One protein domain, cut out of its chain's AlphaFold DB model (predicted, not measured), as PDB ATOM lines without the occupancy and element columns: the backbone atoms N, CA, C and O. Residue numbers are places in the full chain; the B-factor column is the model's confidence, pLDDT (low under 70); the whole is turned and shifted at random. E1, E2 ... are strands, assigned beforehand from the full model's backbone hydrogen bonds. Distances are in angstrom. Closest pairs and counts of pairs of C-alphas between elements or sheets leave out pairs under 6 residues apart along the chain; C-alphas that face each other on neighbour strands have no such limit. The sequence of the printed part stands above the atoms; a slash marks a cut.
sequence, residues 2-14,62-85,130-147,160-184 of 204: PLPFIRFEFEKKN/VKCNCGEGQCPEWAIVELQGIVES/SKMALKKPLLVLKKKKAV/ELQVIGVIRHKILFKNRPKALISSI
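This is residues 2 to 14, 62 to 85, 130 to 147 and 160 to 184 of the 204 residues of an uncharacterized protein of Ananas comosus var. bracteatus (UniProt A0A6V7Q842). One strongly twisted sheet of four strands, curled like part of a barrel, makes the body, and no named helix covers either of its faces. The long, bent strands E3 and E4 run side by side, E2 and then E1 follow beyond E4, and residues 178 to 184 stick out as a free tail. The printed part has 80 residues with four named strands, E1, E2, E3 and E4 along the chain; the sheet's order is E1, E2, E4, E3, and it is mixed. The class is all strand. The whole is loose, with a radius of gyration of the C-alphas of 16.4 A, and elongated, spanning 50 by 29 by 26 A.

E3, residues 130 to 143, is the longest strand by residues and measures 31.1 A from first to last C-alpha. It begins at C-alpha 130, (297.063, 350.680, 222.036), and bends by 87 degrees at residue 135. E4, residues 161 to 173, also measures 31.1 A; it bends by 61 degrees at residue 168 and ends at C-alpha 173, (294.174, 345.827, 226.144). E2 has residues 73 to 80 and measures 23.0 A. E1, residues 5 to 11, measures 19.9 A and begins at C-alpha 5, (288.341, 337.049, 224.216).

In the sheet, E2 and E4 are inner strands, and they are parallel neighbours at 44 degrees between their directions. C-alphas 76 and 170 face each other at 4.4 A; N 171 and O 76, 2.7 A apart, are within hydrogen-bond range, as are N 74 and O 166 at 2.9 A. The edge strand E3 is the antiparallel neighbour of E4, with 156 degrees between their directions. C-alphas 169 and 133 face each other at 4.4 A, and N 132 and O 170 and N 138 and O 167, each pair 2.8 A apart, are within hydrogen-bond range. The other edge strand, E1, is antiparallel to its neighbour E2, also at 156 degrees. Their C-alphas 9 and 76 face each other at 5.0 A, and N 77 and O 8 are within hydrogen-bond range at 3.1 A. E1 and E3 are apart. E2 and E3 are only just apart, with their closest C-alphas 8.1 A from each other. From edge to edge the strands' lines turn by 70 degrees, and the way across the sheet turns by 113 degrees.

The two C-alphas farthest apart are those of Val 147 and Ser 182, at 53.0 A. Residues 15 to 61, 86 to 129 and 148 to 159 are not printed; the C-alphas across these cuts are 25.7 A, 24.6 A and 11.3 A apart. The links E1 to E2, E2 to E3 and E3 to E4 each run across a cut. The mean pLDDT of the printed part is 72.5; residues 2 to 14, 62 to 70, 146 to 147 and 182 to 184 are under 70, and E1 has a mean of 43.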
ATOM      1  N   PRO A   2     293.493 328.523 225.515       37.03
ATOM      2  CA  PRO A   2     293.403 329.931 225.135       37.03
ATOM      3  C   PRO A   2     292.382 330.636 226.038       37.03
ATOM      4  O   PRO A   2     291.293 330.119 226.262       37.03
ATOM      5  N   LEU A   3     292.752 331.794 226.587       33.00
ATOM      6  CA  LEU A   3     291.836 332.614 227.380       33.00
ATOM      7  C   LEU A   3     290.681 333.110 226.492       33.00
ATOM      8  O   LEU A   3     290.914 333.392 225.314       33.00
ATOM      9  N   PRO A   4     289.455 333.236 227.025       35.09
ATOM     10  CA  PRO A   4     288.344 333.827 226.287       35.09
ATOM     11  C   PRO A   4     288.660 335.280 225.910       35.09
ATOM     12  O   PRO A   4     289.343 336.002 226.641       35.09
ATOM     13  N   PHE A   5     288.166 335.699 224.743       36.75
ATOM     14  CA  PHE A   5     288.341 337.049 224.216       36.75
ATOM     15  C   PHE A   5     286.978 337.702 224.051       36.75
ATOM     16  O   PHE A   5     286.077 337.117 223.447       36.75
ATOM     17  N   ILE A   6     286.846 338.933 224.535       40.25
ATOM     18  CA  ILE A   6     285.622 339.708 224.359       40.25
ATOM     19  C   ILE A   6     285.883 340.803 223.335       40.25
ATOM     20  O   ILE A   6     286.837 341.580 223.446       40.25
ATOM     21  N   ARG A   7     285.029 340.826 222.310       42.88
ATOM     22  CA  ARG A   7     285.064 341.785 221.215       42.88
ATOM     23  C   ARG A   7     283.850 342.688 221.325       42.88
ATOM     24  O   ARG A   7     282.719 342.217 221.239       42.88
ATOM     25  N   PHE A   8     284.097 343.981 221.461       51.16
ATOM     26  CA  PHE A   8     283.040 344.980 221.399       51.16
ATOM     27  C   PHE A   8     283.173 345.804 220.126       51.16
ATOM     28  O   PHE A   8     284.284 346.191 219.759       51.16
ATOM     29  N   GLU A   9     282.048 346.079 219.472       41.09
ATOM     30  CA  GLU A   9     281.969 346.966 218.313       41.09
ATOM     31  C   GLU A   9     281.254 348.250 218.725       41.09
ATOM     32  O   GLU A   9     280.135 348.211 219.236       41.09
ATOM     33  N   PHE A  10     281.911 349.390 218.517       46.84
ATOM     34  CA  PHE A  10     281.343 350.693 218.843       46.84
ATOM     35  C   PHE A  10     281.477 351.658 217.669       46.84
ATOM     36  O   PHE A  10     282.498 351.691 216.973       46.84
ATOM     37  N   GLU A  11     280.450 352.485 217.496       41.03
ATOM     38  CA  GLU A  11     280.471 353.619 216.586       41.03
ATOM     39  C   GLU A  11     281.231 354.782 217.237       41.03
ATOM     40  O   GLU A  11     280.911 355.225 218.346       41.03
ATOM     41  N   LYS A  12     282.243 355.313 216.545       40.84
ATOM     42  CA  LYS A  12     282.937 356.520 216.991       40.84
ATOM     43  C   LYS A  12     282.056 357.739 216.700       40.84
ATOM     44  O   LYS A  12     282.098 358.289 215.604       40.84
ATOM     45  N   LYS A  13     281.290 358.206 217.689       34.59
ATOM     46  CA  LYS A  13     280.617 359.510 217.591       34.59
ATOM     47  C   LYS A  13     281.674 360.618 217.630       34.59
ATOM     48  O   LYS A  13     282.355 360.792 218.640       34.59
ATOM     49  N   ASN A  14     281.844 361.349 216.529       31.08
ATOM     50  CA  ASN A  14     282.681 362.549 216.521       31.08
ATOM     51  C   ASN A  14     282.053 363.610 217.444       31.08
ATOM     52  O   ASN A  14     280.843 363.836 217.355       31.08
ATOM     53  N   VAL A  62     280.058 344.627 197.077       53.06
ATOM     54  CA  VAL A  62     279.021 345.047 198.031       53.06
ATOM     55  C   VAL A  62     278.715 346.521 197.795       53.06
ATOM     56  O   VAL A  62     279.623 347.351 197.842       53.06
ATOM     57  N   LYS A  63     277.451 346.858 197.525       57.06
ATOM     58  CA  LYS A  63     277.003 348.255 197.473       57.06
ATOM     59  C   LYS A  63     276.762 348.731 198.905       57.06
ATOM     60  O   LYS A  63     275.901 348.193 199.593       57.06
ATOM     61  N   CYS A  64     277.517 349.727 199.361       62.34
ATOM     62  CA  CYS A  64     277.161 350.461 200.571       62.34
ATOM     63  C   CYS A  64     276.299 351.665 200.186       62.34
ATOM     64  O   CYS A  64     276.665 352.409 199.283       62.34
ATOM     65  N   ASN A  65     275.190 351.883 200.893       65.25
ATOM     66  CA  ASN A  65     274.312 353.038 200.659       65.25
ATOM     67  C   ASN A  65     274.777 354.312 201.386       65.25
ATOM     68  O   ASN A  65     274.025 355.264 201.539       65.25
ATOM     69  N   CYS A  66     275.998 354.296 201.905       63.41
ATOM     70  CA  CYS A  66     276.562 355.344 202.739       63.41
ATOM     71  C   CYS A  66     277.166 356.506 201.936       63.41
ATOM     72  O   CYS A  66     277.516 357.494 202.551       63.41
ATOM     73  N   GLY A  67     277.272 356.422 200.603       62.75
ATOM     74  CA  GLY A  67     278.032 357.382 199.789       62.75
ATOM     75  C   GLY A  67     279.540 357.088 199.793       62.75
ATOM     76  O   GLY A  67     280.052 356.384 200.669       62.75
ATOM     77  N   GLU A  68     280.272 357.576 198.789       64.19
ATOM     78  CA  GLU A  68     281.718 357.338 198.677       64.19
ATOM     79  C   GLU A  68     282.463 357.944 199.880       64.19
ATOM     80  O   GLU A  68     282.236 359.092 200.253       64.19
ATOM     81  N   GLY A  69     283.299 357.141 200.549       62.44
ATOM     82  CA  GLY A  69     284.085 357.573 201.715       62.44
ATOM     83  C   GLY A  69     283.302 357.828 203.013       62.44
ATOM     84  O   GLY A  69     283.913 358.154 204.025       62.44
ATOM     85  N   GLN A  70     281.982 357.644 203.018       67.12
ATOM     86  CA  GLN A  70     281.096 358.060 204.115       67.12
ATOM     87  C   GLN A  70     280.627 356.909 205.029       67.12
ATOM     88  O   GLN A  70     279.844 357.126 205.952       67.12
ATOM     89  N   CYS A  71     281.121 355.678 204.831       72.31
ATOM     90  CA  CYS A  71     280.989 354.624 205.849       72.31
ATOM     91  C   CYS A  71     281.586 355.117 207.177       72.31
ATOM     92  O   CYS A  71     282.782 355.429 207.190       72.31
ATOM     93  N   PRO A  72     280.850 355.087 208.301       78.88
ATOM     94  CA  PRO A  72     281.449 355.340 209.605       78.88
ATOM     95  C   PRO A  72     282.639 354.398 209.856       78.88
ATOM     96  O   PRO A  72     282.574 353.198 209.557       78.88
ATOM     97  N   GLU A  73     283.739 354.934 210.401       78.81
ATOM     98  CA  GLU A  73     284.851 354.114 210.891       78.81
ATOM     99  C   GLU A  73     284.480 353.563 212.270       78.81
ATOM    100  O   GLU A  73     284.302 354.308 213.237       78.81
ATOM    101  N   TRP A  74     284.386 352.241 212.354       84.62
ATOM    102  CA  TRP A  74     284.174 351.518 213.600       84.62
ATOM    103  C   TRP A  74     285.515 351.018 214.138       84.62
ATOM    104  O   TRP A  74     286.483 350.813 213.396       84.62
ATOM    105  N   ALA A  75     285.570 350.791 215.445       77.88
ATOM    106  CA  ALA A  75     286.722 350.186 216.095       77.88
ATOM    107  C   ALA A  75     286.280 349.043 217.001       77.88
ATOM    108  O   ALA A  75     285.195 349.065 217.583       77.88
ATOM    109  N   ILE A  76     287.163 348.059 217.132       85.38
ATOM    110  CA  ILE A  76     287.012 346.999 218.127       85.38
ATOM    111  C   ILE A  76     287.718 347.401 219.402       85.38
ATOM    112  O   ILE A  76     288.871 347.822 219.340       85.38
ATOM    113  N   VAL A  77     287.085 347.167 220.542       85.25
ATOM    114  CA  VAL A  77     287.787 347.074 221.824       85.25
ATOM    115  C   VAL A  77     288.008 345.597 222.127       85.25
ATOM    116  O   VAL A  77     287.049 344.825 222.169       85.25
ATOM    117  N   GLU A  78     289.271 345.199 222.276       86.38
ATOM    118  CA  GLU A  78     289.679 343.821 222.562       86.38
ATOM    119  C   GLU A  78     290.329 343.763 223.945       86.38
ATOM    120  O   GLU A  78     291.376 344.379 224.173       86.38
ATOM    121  N   LEU A  79     289.697 343.022 224.855       84.56
ATOM    122  CA  LEU A  79     290.169 342.787 226.219       84.56
ATOM    123  C   LEU A  79     290.671 341.348 226.338       84.56
ATOM    124  O   LEU A  79     290.013 340.417 225.867       84.56
ATOM    125  N   GLN A  80     291.818 341.159 226.985       81.50
ATOM    126  CA  GLN A  80     292.284 339.829 227.362       81.50
ATOM    127  C   GLN A  80     291.659 339.421 228.703       81.50
ATOM    128  O   GLN A  80     292.015 339.980 229.739       81.50
ATOM    129  N   GLY A  81     290.753 338.439 228.686       81.62
ATOM    130  CA  GLY A  81     290.044 337.955 229.873       81.62
ATOM    131  C   GLY A  81     288.524 338.057 229.743       81.62
ATOM    132  O   GLY A  81     287.986 338.216 228.647       81.62
ATOM    133  N   ILE A  82     287.838 337.951 230.881       79.00
ATOM    134  CA  ILE A  82     286.374 337.974 230.979       79.00
ATOM    135  C   ILE A  82     285.940 339.289 231.637       79.00
ATOM    136  O   ILE A  82     286.577 339.752 232.579       79.00
ATOM    137  N   VAL A  83     284.865 339.893 231.127       77.69
ATOM    138  CA  VAL A  83     284.143 340.978 231.798       77.69
ATOM    139  C   VAL A  83     282.992 340.334 232.551       77.69
ATOM    140  O   VAL A  83     282.102 339.754 231.931       77.69
ATOM    141  N   GLU A  84     283.028 340.429 233.871       76.44
ATOM    142  CA  GLU A  84     282.007 339.873 234.753       76.44
ATOM    143  C   GLU A  84     281.026 340.974 235.167       76.44
ATOM    144  O   GLU A  84     281.431 342.091 235.504       76.44
ATOM    145  N   SER A  85     279.726 340.678 235.111       74.06
ATOM    146  CA  SER A  85     278.704 341.546 235.691       74.06
ATOM    147  C   SER A  85     278.693 341.405 237.210       74.06
ATOM    148  O   SER A  85     279.026 340.359 237.768       74.06
ATOM    149  N   SER A 130     296.554 350.024 223.241       90.19
ATOM    150  CA  SER A 130     297.063 350.680 222.036       90.19
ATOM    151  C   SER A 130     296.206 350.365 220.812       90.19
ATOM    152  O   SER A 130     295.597 349.296 220.705       90.19
ATOM    153  N   LYS A 131     296.158 351.309 219.866       88.94
ATOM    154  CA  LYS A 131     295.497 351.112 218.572       88.94
ATOM    155  C   LYS A 131     296.380 350.255 217.668       88.94
ATOM    156  O   LYS A 131     297.562 350.534 217.493       88.94
ATOM    157  N   MET A 132     295.792 349.237 217.055       90.19
ATOM    158  CA  MET A 132     296.447 348.322 216.128       90.19
ATOM    159  C   MET A 132     295.630 348.202 214.843       90.19
ATOM    160  O   MET A 132     294.415 348.012 214.891       90.19
ATOM    161  N   ALA A 133     296.293 348.269 213.689       91.62
ATOM    162  CA  ALA A 133     295.660 347.955 212.413       91.62
ATOM    163  C   ALA A 133     295.318 346.464 212.343       91.62
ATOM    164  O   ALA A 133     296.114 345.600 212.724       91.62
ATOM    165  N   LEU A 134     294.126 346.149 211.848       86.75
ATOM    166  CA  LEU A 134     293.766 344.772 211.578       86.75
ATOM    167  C   LEU A 134     294.464 344.319 210.293       86.75
ATOM    168  O   LEU A 134     294.368 344.978 209.261       86.75
ATOM    169  N   LYS A 135     295.073 343.124 210.316       91.19
ATOM    170  CA  LYS A 135     295.564 342.452 209.091       91.19
ATOM    171  C   LYS A 135     294.458 342.300 208.045       91.19
ATOM    172  O   LYS A 135     294.716 342.158 206.853       91.19
ATOM    173  N   LYS A 136     293.225 342.256 208.542       86.56
ATOM    174  CA  LYS A 136     292.009 342.011 207.809       86.56
ATOM    175  C   LYS A 136     290.927 342.988 208.307       86.56
ATOM    176  O   LYS A 136     290.650 342.896 209.501       86.56
ATOM    177  N   PRO A 137     290.386 343.928 207.494       87.44
ATOM    178  CA  PRO A 137     289.326 344.909 207.863       87.44
ATOM    179  C   PRO A 137     287.854 344.506 207.649       87.44
ATOM    180  O   PRO A 137     287.477 344.087 206.560       87.44
ATOM    181  N   LEU A 138     287.030 344.596 208.699       85.69
ATOM    182  CA  LEU A 138     285.677 344.024 208.725       85.69
ATOM    183  C   LEU A 138     284.659 344.976 208.122       85.69
ATOM    184  O   LEU A 138     284.797 346.191 208.249       85.69
ATOM    185  N   LEU A 139     283.582 344.406 207.589       86.06
ATOM    186  CA  LEU A 139     282.328 345.121 207.389       86.06
ATOM    187  C   LEU A 139     281.411 344.875 208.582       86.06
ATOM    188  O   LEU A 139     281.263 343.735 209.023       86.06
ATOM    189  N   VAL A 140     280.774 345.939 209.059       84.44
ATOM    190  CA  VAL A 140     279.680 345.857 210.027       84.44
ATOM    191  C   VAL A 140     278.384 345.798 209.230       84.44
ATOM    192  O   VAL A 140     278.092 346.699 208.437       84.44
ATOM    193  N   LEU A 141     277.631 344.714 209.405       83.81
ATOM    194  CA  LEU A 141     276.408 344.442 208.658       83.81
ATOM    195  C   LEU A 141     275.202 344.477 209.592       83.81
ATOM    196  O   LEU A 141     275.213 343.873 210.663       83.81
ATOM    197  N   LYS A 142     274.135 345.141 209.155       82.38
ATOM    198  CA  LYS A 142     272.832 345.141 209.813       82.38
ATOM    199  C   LYS A 142     271.840 344.395 208.937       82.38
ATOM    200  O   LYS A 142     271.637 344.760 207.781       82.38
ATOM    201  N   LYS A 143     271.192 343.369 209.484       83.38
ATOM    202  CA  LYS A 143     270.057 342.722 208.818       83.38
ATOM    203  C   LYS A 143     268.905 343.722 208.715       83.38
ATOM    204  O   LYS A 143     268.501 344.289 209.735       83.38
ATOM    205  N   LYS A 144     268.381 343.948 207.511       79.38
ATOM    206  CA  LYS A 144     267.141 344.708 207.339       79.38
ATOM    207  C   LYS A 144     265.962 343.827 207.746       79.38
ATOM    208  O   LYS A 144     265.915 342.641 207.425       79.38
ATOM    209  N   LYS A 145     265.026 344.398 208.505       73.88
ATOM    210  CA  LYS A 145     263.735 343.750 208.750       73.88
ATOM    211  C   LYS A 145     262.892 343.930 207.490       73.88
ATOM    212  O   LYS A 145     262.829 345.047 206.983       73.88
ATOM    213  N   ALA A 146     262.283 342.852 207.003       61.84
ATOM    214  CA  ALA A 146     261.263 342.952 205.968       61.84
ATOM    215  C   ALA A 146     260.134 343.836 206.513       61.84
ATOM    216  O   ALA A 146     259.658 343.610 207.627       61.84
ATOM    217  N   VAL A 147     259.786 344.897 205.787       58.19
ATOM    218  CA  VAL A 147     258.632 345.729 206.126       58.19
ATOM    219  C   VAL A 147     257.404 344.922 205.725       58.19
ATOM    220  O   VAL A 147     257.235 344.608 204.552       58.19
ATOM    221  N   GLU A 160     268.022 340.715 203.187       78.88
ATOM    222  CA  GLU A 160     268.757 341.919 202.814       78.88
ATOM    223  C   GLU A 160     269.688 342.361 203.964       78.88
ATOM    224  O   GLU A 160     269.278 342.522 205.122       78.88
ATOM    225  N   LEU A 161     270.969 342.562 203.648       79.12
ATOM    226  CA  LEU A 161     271.995 343.018 204.586       79.12
ATOM    227  C   LEU A 161     272.475 344.417 204.193       79.12
ATOM    228  O   LEU A 161     272.907 344.650 203.067       79.12
ATOM    229  N   GLN A 162     272.448 345.341 205.147       81.12
ATOM    230  CA  GLN A 162     272.934 346.705 204.981       81.12
ATOM    231  C   GLN A 162     274.336 346.843 205.578       81.12
ATOM    232  O   GLN A 162     274.553 346.522 206.746       81.12
ATOM    233  N   VAL A 163     275.280 347.383 204.808       84.31
ATOM    234  CA  VAL A 163     276.583 347.806 205.339       84.31
ATOM    235  C   VAL A 163     276.392 349.085 206.151       84.31
ATOM    236  O   VAL A 163     275.917 350.085 205.613       84.31
ATOM    237  N   ILE A 164     276.762 349.053 207.431       83.31
ATOM    238  CA  ILE A 164     276.632 350.193 208.358       83.31
ATOM    239  C   ILE A 164     277.982 350.717 208.870       83.31
ATOM    240  O   ILE A 164     278.030 351.715 209.585       83.31
ATOM    241  N   GLY A 165     279.091 350.067 208.508       83.50
ATOM    242  CA  GLY A 165     280.413 350.501 208.938       83.50
ATOM    243  C   GLY A 165     281.554 349.633 208.437       83.50
ATOM    244  O   GLY A 165     281.351 348.521 207.942       83.50
ATOM    245  N   VAL A 166     282.772 350.148 208.601       84.56
ATOM    246  CA  VAL A 166     284.015 349.420 208.319       84.56
ATOM    247  C   VAL A 166     284.916 349.473 209.546       84.56
ATOM    248  O   VAL A 166     285.158 350.549 210.090       84.56
ATOM    249  N   ILE A 167     285.470 348.330 209.950       85.88
ATOM    250  CA  ILE A 167     286.446 348.250 211.038       85.88
ATOM    251  C   ILE A 167     287.827 347.973 210.461       85.88
ATOM    252  O   ILE A 167     288.101 346.881 209.965       85.88
ATOM    253  N   ARG A 168     288.734 348.943 210.571       87.00
ATOM    254  CA  ARG A 168     290.132 348.804 210.117       87.00
ATOM    255  C   ARG A 168     291.116 348.614 211.264       87.00
ATOM    256  O   ARG A 168     292.227 348.134 211.048       87.00
ATOM    257  N   HIS A 169     290.703 348.959 212.479       88.06
ATOM    258  CA  HIS A 169     291.564 348.997 213.650       88.06
ATOM    259  C   HIS A 169     290.891 348.352 214.863       88.06
ATOM    260  O   HIS A 169     289.665 348.337 214.986       88.06
ATOM    261  N   LYS A 170     291.715 347.863 215.787       88.25
ATOM    262  CA  LYS A 170     291.312 347.490 217.142       88.25
ATOM    263  C   LYS A 170     292.094 348.290 218.175       88.25
ATOM    264  O   LYS A 170     293.210 348.716 217.900       88.25
ATOM    265  N   ILE A 171     291.527 348.457 219.356       90.12
ATOM    266  CA  ILE A 171     292.198 348.940 220.555       90.12
ATOM    267  C   ILE A 171     292.411 347.709 221.431       90.12
ATOM    268  O   ILE A 171     291.444 347.086 221.868       90.12
ATOM    269  N   LEU A 172     293.671 347.318 221.607       90.94
ATOM    270  CA  LEU A 172     294.046 346.103 222.321       90.94
ATOM    271  C   LEU A 172     294.477 346.430 223.752       90.94
ATOM    272  O   LEU A 172     295.451 347.158 223.947       90.94
ATOM    273  N   PHE A 173     293.817 345.808 224.727       90.06
ATOM    274  CA  PHE A 173     294.174 345.827 226.144       90.06
ATOM    275  C   PHE A 173     294.692 344.444 226.556       90.06
ATOM    276  O   PHE A 173     293.934 343.567 226.965       90.06
ATOM    277  N   LYS A 174     296.003 344.239 226.391       89.56
ATOM    278  CA  LYS A 174     296.698 342.969 226.697       89.56
ATOM    279  C   LYS A 174     297.421 342.968 228.047       89.56
ATOM    280  O   LYS A 174     297.948 341.952 228.483       89.56
ATOM    281  N   ASN A 175     297.548 344.135 228.668       88.06
ATOM    282  CA  ASN A 175     298.256 344.285 229.929       88.06
ATOM    283  C   ASN A 175     297.311 343.964 231.092       88.06
ATOM    284  O   ASN A 175     296.110 344.217 231.007       88.06
ATOM    285  N   ARG A 176     297.870 343.427 232.184       87.19
ATOM    286  CA  ARG A 176     297.111 343.122 233.402       87.19
ATOM    287  C   ARG A 176     296.390 344.385 233.907       87.19
ATOM    288  O   ARG A 176     297.047 345.428 233.985       87.19
ATOM    289  N   PRO A 177     295.099 344.297 234.280       89.12
ATOM    290  CA  PRO A 177     294.387 345.420 234.874       89.12
ATOM    291  C   PRO A 177     295.080 345.908 236.148       89.12
ATOM    292  O   PRO A 177     295.503 345.102 236.984       89.12
ATOM    293  N   LYS A 178     295.211 347.226 236.287       90.12
ATOM    294  CA  LYS A 178     295.764 347.884 237.474       90.12
ATOM    295  C   LYS A 178     294.623 348.384 238.345       90.12
ATOM    296  O   LYS A 178     293.674 348.963 237.829       90.12
ATOM    297  N   ALA A 179     294.719 348.181 239.653       85.88
ATOM    298  CA  ALA A 179     293.778 348.793 240.579       85.88
ATOM    299  C   ALA A 179     293.963 350.316 240.571       85.88
ATOM    300  O   ALA A 179     295.094 350.808 240.639       85.88
ATOM    301  N   LEU A 180     292.859 351.056 240.520       81.44
ATOM    302  CA  LEU A 180     292.831 352.487 240.790       81.44
ATOM    303  C   LEU A 180     292.998 352.691 242.297       81.44
ATOM    304  O   LEU A 180     292.031 352.843 243.040       81.44
ATOM    305  N   ILE A 181     294.244 352.644 242.761       71.06
ATOM    306  CA  ILE A 181     294.584 353.013 244.133       71.06
ATOM    307  C   ILE A 181     294.467 354.539 244.199       71.06
ATOM    308  O   ILE A 181     295.298 355.246 243.632       71.06
ATOM    309  N   SER A 182     293.351 355.004 244.770       52.56
ATOM    310  CA  SER A 182     292.978 356.391 245.096       52.56
ATOM    311  C   SER A 182     293.920 357.481 244.558       52.56
ATOM    312  O   SER A 182     294.675 358.103 245.297       52.56
ATOM    313  N   SER A 183     293.853 357.743 243.257       51.34
ATOM    314  CA  SER A 183     294.289 359.013 242.677       51.34
ATOM    315  C   SER A 183     293.115 359.545 241.874       51.34
ATOM    316  O   SER A 183     292.931 359.268 240.691       51.34
ATOM    317  N   ILE A 184     292.245 360.256 242.589       55.19
ATOM    318  CA  ILE A 184     291.276 361.158 241.981       55.19
ATOM    319  C   ILE A 184     292.108 362.261 241.344       55.19
ATOM    320  O   ILE A 184     292.676 363.077 242.056       55.19
TER     321      ILE A 184